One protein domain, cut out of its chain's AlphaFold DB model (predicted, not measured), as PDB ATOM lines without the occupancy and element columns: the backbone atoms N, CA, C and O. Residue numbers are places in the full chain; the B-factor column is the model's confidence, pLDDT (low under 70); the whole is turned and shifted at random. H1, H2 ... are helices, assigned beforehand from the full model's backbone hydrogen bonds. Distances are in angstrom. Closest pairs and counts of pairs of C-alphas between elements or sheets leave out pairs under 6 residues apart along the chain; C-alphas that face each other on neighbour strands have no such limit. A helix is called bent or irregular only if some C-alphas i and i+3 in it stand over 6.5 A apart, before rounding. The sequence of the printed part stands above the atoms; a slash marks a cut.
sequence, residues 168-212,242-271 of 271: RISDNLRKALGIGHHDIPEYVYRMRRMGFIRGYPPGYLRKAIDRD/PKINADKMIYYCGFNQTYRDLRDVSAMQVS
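Overview. This is residues 168 to 212 and 242 to 271 of the 271 residues of the protein "PSP domain-containing protein" of Cylicostephanus goldi (UniProt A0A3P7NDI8). There is little regular structure here: the longest helix, H2, and the short H3 follow each other at an angle, H1 sits by itself near one end, and residues 242 to 271, a long stretch with no named element, run back past H3 and H2. The printed part has 75 residues, 27 of them in the named helices H1, H2 and H3, in that order, with no named strand: all helix by class. It is only just loose, close to compact, with a radius of gyration of the C-alphas of 14.1 A and spans of 43 by 33 by 20 A.

Arrangement. Start at H2, residues 186 to 199, which is irregular: C-alphas 193 and 196 are 8.9 A apart. H3, residues 202 to 208, is close to H2 but not clearly touching; their closest C-alphas, of Ile 197 and Leu 205, are 7.9 A apart. They run the same way at a steep tilt of 58 degrees. H1, residues 171 to 176, is apart from both. Each O i to N i+4 pair is within hydrogen-bond range in H1, 7 of 10 in H2 and 2 of 3 in H3.

Along the chain. Find C-alpha 186 at (85.339, -45.840, 137.888); from there H2 runs 12.6 A to C-alpha 199. H3 covers 9.7 A and ends at C-alpha 208, (91.526, -27.659, 123.932). H1 covers 8.6 A from C-alpha 171 at (100.219, -44.599, 143.639).

Size, cuts and confidence. The C-alphas farthest apart, of Asp 212 and Ser 271, are 46.7 A apart. Residues 213 to 241 are not printed; C-alphas 212 and 242 are 9.8 A apart across the cut. The link H2 to H3 is tight, H1 to H2 short. Look for pLDDT under 70 at residues 211 to 212 and 266 to 271.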
ATOM      1  N   ARG A 168      96.395 -37.963 135.886       89.69
ATOM      2  CA  ARG A 168      97.310 -38.856 136.612       89.69
ATOM      3  C   ARG A 168      96.938 -38.955 138.091       89.69
ATOM      4  O   ARG A 168      96.864 -37.954 138.794       89.69
ATOM      5  N   ILE A 169      96.755 -40.182 138.559       90.44
ATOM      6  CA  ILE A 169      96.540 -40.514 139.972       90.44
ATOM      7  C   ILE A 169      97.871 -41.023 140.530       90.44
ATOM      8  O   ILE A 169      98.524 -41.833 139.871       90.44
ATOM      9  N   SER A 170      98.282 -40.543 141.706       91.56
ATOM     10  CA  SER A 170      99.480 -41.041 142.395       91.56
ATOM     11  C   SER A 170      99.256 -42.439 142.975       91.56
ATOM     12  O   SER A 170      98.132 -42.795 143.326       91.56
ATOM     13  N   ASP A 171     100.324 -43.218 143.143       90.94
ATOM     14  CA  ASP A 171     100.219 -44.599 143.639       90.94
ATOM     15  C   ASP A 171      99.659 -44.674 145.061       90.94
ATOM     16  O   ASP A 171      98.858 -45.552 145.375       90.94
ATOM     17  N   ASN A 172      99.992 -43.694 145.908       93.75
ATOM     18  CA  ASN A 172      99.419 -43.595 147.250       93.75
ATOM     19  C   ASN A 172      97.896 -43.370 147.202       93.75
ATOM     20  O   ASN A 172      97.150 -44.000 147.947       93.75
ATOM     21  N   LEU A 173      97.419 -42.517 146.287       91.81
ATOM     22  CA  LEU A 173      95.986 -42.286 146.112       91.81
ATOM     23  C   LEU A 173      95.291 -43.515 145.510       91.81
ATOM     24  O   LEU A 173      94.202 -43.865 145.950       91.81
ATOM     25  N   ARG A 174      95.930 -44.218 144.565       92.62
ATOM     26  CA  ARG A 174      95.420 -45.497 144.041       92.62
ATOM     27  C   ARG A 174      95.252 -46.530 145.152       92.62
ATOM     28  O   ARG A 174      94.182 -47.118 145.260       92.62
ATOM     29  N   LYS A 175      96.259 -46.679 146.019       93.62
ATOM     30  CA  LYS A 175      96.205 -47.574 147.183       93.62
ATOM     31  C   LYS A 175      95.085 -47.186 148.149       93.62
ATOM     32  O   LYS A 175      94.343 -48.058 148.581       93.62
ATOM     33  N   ALA A 176      94.927 -45.894 148.441       94.88
ATOM     34  CA  ALA A 176      93.853 -45.398 149.304       94.88
ATOM     35  C   ALA A 176      92.451 -45.653 148.723       94.88
ATOM     36  O   ALA A 176      91.510 -45.882 149.476       94.88
ATOM     37  N   LEU A 177      92.317 -45.634 147.394       90.44
ATOM     38  CA  LEU A 177      91.075 -45.944 146.683       90.44
ATOM     39  C   LEU A 177      90.883 -47.446 146.408       90.44
ATOM     40  O   LEU A 177      89.852 -47.825 145.863       90.44
ATOM     41  N   GLY A 178      91.864 -48.296 146.731       91.62
ATOM     42  CA  GLY A 178      91.826 -49.728 146.418       91.62
ATOM     43  C   GLY A 178      91.895 -50.051 144.919       91.62
ATOM     44  O   GLY A 178      91.485 -51.132 144.509       91.62
ATOM     45  N   ILE A 179      92.397 -49.131 144.089       90.62
ATOM     46  CA  ILE A 179      92.510 -49.303 142.634       90.62
ATOM     47  C   ILE A 179      93.909 -49.840 142.314       90.62
ATOM     48  O   ILE A 179      94.908 -49.262 142.748       90.62
ATOM     49  N   GLY A 180      94.015 -50.908 141.522       89.81
ATOM     50  CA  GLY A 180      95.306 -51.421 141.071       89.81
ATOM     51  C   GLY A 180      96.058 -50.439 140.164       89.81
ATOM     52  O   GLY A 180      95.500 -49.490 139.603       89.81
ATOM     53  N   HIS A 181      97.360 -50.670 139.984       88.62
ATOM     54  CA  HIS A 181      98.208 -49.807 139.152       88.62
ATOM     55  C   HIS A 181      97.718 -49.737 137.693       88.62
ATOM     56  O   HIS A 181      97.690 -48.665 137.087       88.62
ATOM     57  N   HIS A 182      97.246 -50.870 137.167       89.31
ATOM     58  CA  HIS A 182      96.769 -51.006 135.791       89.31
ATOM     59  C   HIS A 182      95.246 -50.955 135.639       89.31
ATOM     60  O   HIS A 182      94.729 -51.188 134.548       89.31
ATOM     61  N   ASP A 183      94.525 -50.657 136.718       90.38
ATOM     62  CA  ASP A 183      93.066 -50.637 136.692       90.38
ATOM     63  C   ASP A 183      92.568 -49.252 136.273       90.38
ATOM     64  O   ASP A 183      93.139 -48.208 136.638       90.38
ATOM     65  N   ILE A 184      91.494 -49.256 135.483       91.38
ATOM     66  CA  ILE A 184      90.792 -48.052 135.050       91.38
ATOM     67  C   ILE A 184      89.900 -47.563 136.204       91.38
ATOM     68  O   ILE A 184      89.028 -48.307 136.652       91.38
ATOM     69  N   PRO A 185      90.061 -46.315 136.677       91.88
ATOM     70  CA  PRO A 185      89.183 -45.756 137.700       91.88
ATOM     71  C   PRO A 185      87.720 -45.670 137.247       91.88
ATOM     72  O   PRO A 185      87.438 -45.358 136.092       91.88
ATOM     73  N   GLU A 186      86.781 -45.818 138.181       90.75
ATOM     74  CA  GLU A 186      85.339 -45.840 137.888       90.75
ATOM     75  C   GLU A 186      84.841 -44.609 137.109       90.75
ATOM     76  O   GLU A 186      84.060 -44.713 136.160       90.75
ATOM     77  N   TYR A 187      85.336 -43.417 137.455       92.06
ATOM     78  CA  TYR A 187      84.931 -42.186 136.778       92.06
ATOM     79  C   TYR A 187      85.280 -42.199 135.282       92.06
ATOM     80  O   TYR A 187      84.589 -41.552 134.500       92.06
ATOM     81  N   VAL A 188      86.303 -42.948 134.855       93.38
ATOM     82  CA  VAL A 188      86.647 -43.098 133.435       93.38
ATOM     83  C   VAL A 188      85.569 -43.881 132.693       93.38
ATOM     84  O   VAL A 188      85.203 -43.499 131.582       93.38
ATOM     85  N   TYR A 189      84.990 -44.911 133.311       92.75
ATOM     86  CA  TYR A 189      83.851 -45.626 132.735       92.75
ATOM     87  C   TYR A 189      82.636 -44.718 132.565       92.75
ATOM     88  O   TYR A 189      81.980 -44.753 131.525       92.75
ATOM     89  N   ARG A 190      82.380 -43.833 133.532       93.19
ATOM     90  CA  ARG A 190      81.344 -42.802 133.393       93.19
ATOM     91  C   ARG A 190      81.632 -41.842 132.239       93.19
ATOM     92  O   ARG A 190      80.724 -41.557 131.464       93.19
ATOM     93  N   MET A 191      82.880 -41.392 132.079       93.38
ATOM     94  CA  MET A 191      83.257 -40.562 130.929       93.38
ATOM     95  C   MET A 191      82.983 -41.293 129.607       93.38
ATOM     96  O   MET A 191      82.423 -40.696 128.695       93.38
ATOM     97  N   ARG A 192      83.308 -42.593 129.515       92.19
ATOM     98  CA  ARG A 192      83.018 -43.420 128.328       92.19
ATOM     99  C   ARG A 192      81.525 -43.496 128.019       92.19
ATOM    100  O   ARG A 192      81.152 -43.268 126.874       92.19
ATOM    101  N   ARG A 193      80.680 -43.763 129.023       92.12
ATOM    102  CA  ARG A 193      79.214 -43.842 128.857       92.12
ATOM    103  C   ARG A 193      78.615 -42.537 128.332       92.12
ATOM    104  O   ARG A 193      77.718 -42.567 127.502       92.12
ATOM    105  N   MET A 194      79.138 -41.398 128.785       91.38
ATOM    106  CA  MET A 194      78.692 -40.071 128.344       91.38
ATOM    107  C   MET A 194      79.269 -39.654 126.977       91.38
ATOM    108  O   MET A 194      78.860 -38.635 126.422       91.38
ATOM    109  N   GLY A 195      80.226 -40.412 126.432       89.69
ATOM    110  CA  GLY A 195      80.933 -40.081 125.198       89.69
ATOM    111  C   GLY A 195      81.965 -38.960 125.360       89.69
ATOM    112  O   GLY A 195      82.108 -38.343 126.414       89.69
ATOM    113  N   PHE A 196      82.714 -38.678 124.292       87.69
ATOM    114  CA  PHE A 196      83.861 -37.768 124.360       87.69
ATOM    115  C   PHE A 196      83.481 -36.322 124.722       87.69
ATOM    116  O   PHE A 196      84.061 -35.748 125.635       87.69
ATOM    117  N   ILE A 197      82.466 -35.745 124.073       87.62
ATOM    118  CA  ILE A 197      82.117 -34.323 124.242       87.62
ATOM    119  C   ILE A 197      81.479 -34.024 125.608       87.62
ATOM    120  O   ILE A 197      81.791 -33.003 126.214       87.62
ATOM    121  N   ARG A 198      80.603 -34.906 126.112       89.00
ATOM    122  CA  ARG A 198      79.902 -34.708 127.399       89.00
ATOM    123  C   ARG A 198      80.622 -35.349 128.584       89.00
ATOM    124  O   ARG A 198      80.445 -34.903 129.712       89.00
ATOM    125  N   GLY A 199      81.398 -36.403 128.345       92.06
ATOM    126  CA  GLY A 199      82.149 -37.111 129.376       92.06
ATOM    127  C   GLY A 199      83.493 -36.470 129.694       92.06
ATOM    128  O   GLY A 199      83.932 -36.526 130.840       92.06
ATOM    129  N   TYR A 200      84.149 -35.840 128.716       93.38
ATOM    130  CA  TYR A 200      85.427 -35.186 128.963       93.38
ATOM    131  C   TYR A 200      85.236 -33.927 129.827       93.38
ATOM    132  O   TYR A 200      84.306 -33.152 129.591       93.38
ATOM    133  N   PRO A 201      86.115 -33.665 130.809       94.44
ATOM    134  CA  PRO A 201      85.956 -32.523 131.700       94.44
ATOM    135  C   PRO A 201      85.819 -31.185 130.945       94.44
ATOM    136  O   PRO A 201      86.744 -30.784 130.225       94.44
ATOM    137  N   PRO A 202      84.722 -30.432 131.148       91.00
ATOM    138  CA  PRO A 202      84.384 -29.285 130.304       91.00
ATOM    139  C   PRO A 202      85.408 -28.149 130.416       91.00
ATOM    140  O   PRO A 202      85.722 -27.490 129.428       91.00
ATOM    141  N   GLY A 203      85.993 -27.943 131.601       90.44
ATOM    142  CA  GLY A 203      87.025 -26.923 131.810       90.44
ATOM    143  C   GLY A 203      88.308 -27.177 131.014       90.44
ATOM    144  O   GLY A 203      88.945 -26.228 130.565       90.44
ATOM    145  N   TYR A 204      88.672 -28.445 130.801       91.38
ATOM    146  CA  TYR A 204      89.811 -28.811 129.960       91.38
ATOM    147  C   TYR A 204      89.418 -28.877 128.483       91.38
ATOM    148  O   TYR A 204      90.226 -28.513 127.636       91.38
ATOM    149  N   LEU A 205      88.176 -29.271 128.170       90.19
ATOM    150  CA  LEU A 205      87.674 -29.300 126.793       90.19
ATOM    151  C   LEU A 205      87.685 -27.902 126.179       90.19
ATOM    152  O   LEU A 205      88.210 -27.709 125.092       90.19
ATOM    153  N   ARG A 206      87.183 -26.907 126.920       88.31
ATOM    154  CA  ARG A 206      87.150 -25.502 126.490       88.31
ATOM    155  C   ARG A 206      88.531 -24.935 126.174       88.31
ATOM    156  O   ARG A 206      88.635 -24.094 125.297       88.31
ATOM    157  N   LYS A 207      89.570 -25.385 126.884       87.75
ATOM    158  CA  LYS A 207      90.962 -24.982 126.627       87.75
ATOM    159  C   LYS A 207      91.554 -25.678 125.401       87.75
ATOM    160  O   LYS A 207      92.478 -25.143 124.803       87.75
ATOM    161  N   ALA A 208      91.057 -26.867 125.064       87.62
ATOM    162  CA  ALA A 208      91.526 -27.659 123.932       87.62
ATOM    163  C   ALA A 208      90.792 -27.358 122.618       87.62
ATOM    164  O   ALA A 208      91.291 -27.709 121.550       87.62
ATOM    165  N   ILE A 209      89.626 -26.716 122.679       86.88
ATOM    166  CA  ILE A 209      88.950 -26.178 121.499       86.88
ATOM    167  C   ILE A 209      89.754 -24.976 121.004       86.88
ATOM    168  O   ILE A 209      89.964 -24.023 121.757       86.88
ATOM    169  N   ASP A 210      90.196 -25.022 119.749       81.75
ATOM    170  CA  ASP A 210      90.733 -23.837 119.098       81.75
ATOM    171  C   ASP A 210      89.601 -22.854 118.867       81.75
ATOM    172  O   ASP A 210      88.625 -23.138 118.169       81.75
ATOM    173  N   ARG A 211      89.731 -21.695 119.500       68.50
ATOM    174  CA  ARG A 211      88.984 -20.517 119.105       68.50
ATOM    175  C   ARG A 211      89.880 -19.758 118.147       68.50
ATOM    176  O   ARG A 211      91.010 -19.433 118.495       68.50
ATOM    177  N   ASP A 212      89.383 -19.516 116.943       61.28
ATOM    178  CA  ASP A 212      90.013 -18.556 116.052       61.28
ATOM    179  C   ASP A 212      89.850 -17.181 116.719       61.28
ATOM    180  O   ASP A 212      88.781 -16.571 116.646       61.28
ATOM    181  N   PRO A 242      83.728 -27.501 115.980       74.00
ATOM    182  CA  PRO A 242      84.857 -26.900 116.670       74.00
ATOM    183  C   PRO A 242      86.071 -27.823 116.566       74.00
ATOM    184  O   PRO A 242      86.010 -29.007 116.908       74.00
ATOM    185  N   LYS A 243      87.185 -27.279 116.076       84.38
ATOM    186  CA  LYS A 243      88.437 -28.024 115.959       84.38
ATOM    187  C   LYS A 243      89.036 -28.168 117.353       84.38
ATOM    188  O   LYS A 243      89.270 -27.184 118.052       84.38
ATOM    189  N   ILE A 244      89.249 -29.409 117.775       86.56
ATOM    190  CA  ILE A 244      89.887 -29.727 119.053       86.56
ATOM    191  C   ILE A 244      91.342 -30.032 118.752       86.56
ATOM    192  O   ILE A 244      91.625 -30.924 117.948       86.56
ATOM    193  N   ASN A 245      92.261 -29.326 119.404       87.50
ATOM    194  CA  ASN A 245      93.681 -29.595 119.240       87.50
ATOM    195  C   ASN A 245      94.256 -30.476 120.348       87.50
ATOM    196  O   ASN A 245      94.058 -30.262 121.546       87.50
ATOM    197  N   ALA A 246      94.932 -31.532 119.888       87.00
ATOM    198  CA  ALA A 246      95.335 -32.680 120.688       87.00
ATOM    199  C   ALA A 246      96.391 -32.325 121.744       87.00
ATOM    200  O   ALA A 246      96.403 -32.917 122.819       87.00
ATOM    201  N   ASP A 247      97.228 -31.321 121.482       88.25
ATOM    202  CA  ASP A 247      98.316 -30.927 122.385       88.25
ATOM    203  C   ASP A 247      97.801 -30.321 123.696       88.25
ATOM    204  O   ASP A 247      98.414 -30.469 124.753       88.25
ATOM    205  N   LYS A 248      96.635 -29.671 123.644       88.62
ATOM    206  CA  LYS A 248      95.972 -29.064 124.806       88.62
ATOM    207  C   LYS A 248      95.085 -30.066 125.557       88.62
ATOM    208  O   LYS A 248      94.523 -29.733 126.605       88.62
ATOM    209  N   MET A 249      94.940 -31.289 125.044       90.31
ATOM    210  CA  MET A 249      94.152 -32.334 125.687       90.31
ATOM    211  C   MET A 249      94.923 -33.015 126.821       90.31
ATOM    212  O   MET A 249      96.122 -33.274 126.769       90.31
ATOM    213  N   ILE A 250      94.183 -33.348 127.869       91.94
ATOM    214  CA  ILE A 250      94.630 -34.105 129.026       91.94
ATOM    215  C   ILE A 250      94.312 -35.572 128.796       91.94
ATOM    216  O   ILE A 250      93.192 -35.947 128.449       91.94
ATOM    217  N   TYR A 251      95.311 -36.409 129.031       91.75
ATOM    218  CA  TYR A 251      95.203 -37.846 128.856       91.75
ATOM    219  C   TYR A 251      94.667 -38.513 130.120       91.75
ATOM    220  O   TYR A 251      95.202 -38.332 131.211       91.75
ATOM    221  N   TYR A 252      93.616 -39.306 129.951       92.38
ATOM    222  CA  TYR A 252      93.023 -40.168 130.960       92.38
ATOM    223  C   TYR A 252      93.180 -41.617 130.498       92.38
ATOM    224  O   TYR A 252      92.649 -42.010 129.455       92.38
ATOM    225  N   CYS A 253      93.900 -42.415 131.289       90.06
ATOM    226  CA  CYS A 253      94.091 -43.841 131.021       90.06
ATOM    227  C   CYS A 253      92.736 -44.550 130.918       90.06
ATOM    228  O   CYS A 253      91.917 -44.467 131.830       90.06
ATOM    229  N   GLY A 254      92.505 -45.229 129.799       88.19
ATOM    230  CA  GLY A 254      91.250 -45.884 129.459       88.19
ATOM    231  C   GLY A 254      90.252 -45.002 128.711       88.19
ATOM    232  O   GLY A 254      89.359 -45.553 128.087       88.19
ATOM    233  N   PHE A 255      90.364 -43.674 128.692       91.62
ATOM    234  CA  PHE A 255      89.396 -42.834 127.972       91.62
ATOM    235  C   PHE A 255      89.868 -42.472 126.565       91.62
ATOM    236  O   PHE A 255      89.355 -42.985 125.577       91.62
ATOM    237  N   ASN A 256      90.868 -41.596 126.486       89.62
ATOM    238  CA  ASN A 256      91.484 -41.122 125.248       89.62
ATOM    239  C   ASN A 256      92.876 -41.730 125.015       89.62
ATOM    240  O   ASN A 256      93.501 -41.447 123.999       89.62
ATOM    241  N   GLN A 257      93.363 -42.558 125.943       86.25
ATOM    242  CA  GLN A 257      94.621 -43.284 125.823       86.25
ATOM    243  C   GLN A 257      94.464 -44.706 126.359       86.25
ATOM    244  O   GLN A 257      93.902 -44.908 127.435       86.25
ATOM    245  N   THR A 258      94.994 -45.689 125.638       82.94
ATOM    246  CA  THR A 258      95.031 -47.100 126.044       82.94
ATOM    247  C   THR A 258      96.470 -47.613 126.012       82.94
ATOM    248  O   THR A 258      97.308 -47.097 125.272       82.94
ATOM    249  N   TYR A 259      96.779 -48.611 126.840       81.88
ATOM    250  CA  TYR A 259      98.057 -49.327 126.833       81.88
ATOM    251  C   TYR A 259      97.803 -50.830 126.983       81.88
ATOM    252  O   TYR A 259      96.711 -51.231 127.379       81.88
ATOM    253  N   ARG A 260      98.794 -51.657 126.632       83.75
ATOM    254  CA  ARG A 260      98.645 -53.123 126.564       83.75
ATOM    255  C   ARG A 260      98.224 -53.763 127.884       83.75
ATOM    256  O   ARG A 260      97.353 -54.620 127.874       83.75
ATOM    257  N   ASP A 261      98.805 -53.311 128.986       84.81
ATOM    258  CA  ASP A 261      98.581 -53.907 130.308       84.81
ATOM    259  C   ASP A 261      97.336 -53.355 131.017       84.81
ATOM    260  O   ASP A 261      97.117 -53.644 132.191       84.81
ATOM    261  N   LEU A 262      96.534 -52.519 130.348       85.31
ATOM    262  CA  LEU A 262      95.381 -51.868 130.960       85.31
ATOM    263  C   LEU A 262      94.279 -52.896 131.230       85.31
ATOM    264  O   LEU A 262      93.737 -53.498 130.302       85.31
ATOM    265  N   ARG A 263      93.913 -53.067 132.503       83.94
ATOM    266  CA  ARG A 263      92.841 -53.978 132.906       83.94
ATOM    267  C   ARG A 263      91.504 -53.278 132.756       83.94
ATOM    268  O   ARG A 263      91.125 -52.425 133.559       83.94
ATOM    269  N   ASP A 264      90.814 -53.636 131.680       83.56
ATOM    270  CA  ASP A 264      89.512 -53.093 131.345       83.56
ATOM    271  C   ASP A 264      88.396 -54.087 131.672       83.56
ATOM    272  O   ASP A 264      88.101 -54.999 130.902       83.56
ATOM    273  N   VAL A 265      87.743 -53.872 132.811       78.12
ATOM    274  CA  VAL A 265      86.647 -54.720 133.292       78.12
ATOM    275  C   VAL A 265      85.439 -54.671 132.348       78.12
ATOM    276  O   VAL A 265      84.737 -55.667 132.197       78.12
ATOM    277  N   SER A 266      85.226 -53.556 131.638       68.19
ATOM    278  CA  SER A 266      84.117 -53.436 130.679       68.19
ATOM    279  C   SER A 266      84.298 -54.303 129.429       68.19
ATOM    280  O   SER A 266      83.311 -54.699 128.819       68.19
ATOM    281  N   ALA A 267      85.540 -54.644 129.071       61.75
ATOM    282  CA  ALA A 267      85.825 -55.558 127.966       61.75
ATOM    283  C   ALA A 267      85.631 -57.035 128.355       61.75
ATOM    284  O   ALA A 267      85.484 -57.881 127.480       61.75
ATOM    285  N   MET A 268      85.619 -57.345 129.657       54.22
ATOM    286  CA  MET A 268      85.524 -58.715 130.173       54.22
ATOM    287  C   MET A 268      84.083 -59.211 130.371       54.22
ATOM    288  O   MET A 268      83.892 -60.384 130.663       54.22
ATOM    289  N   GLN A 269      83.066 -58.355 130.224       53.03
ATOM    290  CA  GLN A 269      81.653 -58.715 130.446       53.03
ATOM    291  C   GLN A 269      80.890 -59.123 129.167       53.03
ATOM    292  O   GLN A 269      79.676 -59.296 129.220       53.03
ATOM    293  N   VAL A 270      81.566 -59.269 128.020       44.72
ATOM    294  CA  VAL A 270      80.935 -59.581 126.714       44.72
ATOM    295  C   VAL A 270      81.350 -60.965 126.186       44.72
ATOM    296  O   VAL A 270      81.430 -61.184 124.981       44.72
ATOM    297  N   SER A 271      81.635 -61.916 127.075       35.41
ATOM    298  CA  SER A 271      81.966 -63.303 126.714       35.41
ATOM    299  C   SER A 271      81.091 -64.293 127.453       35.41
ATOM    300  O   SER A 271      81.038 -64.155 128.696       35.41
TER     301      SER A 271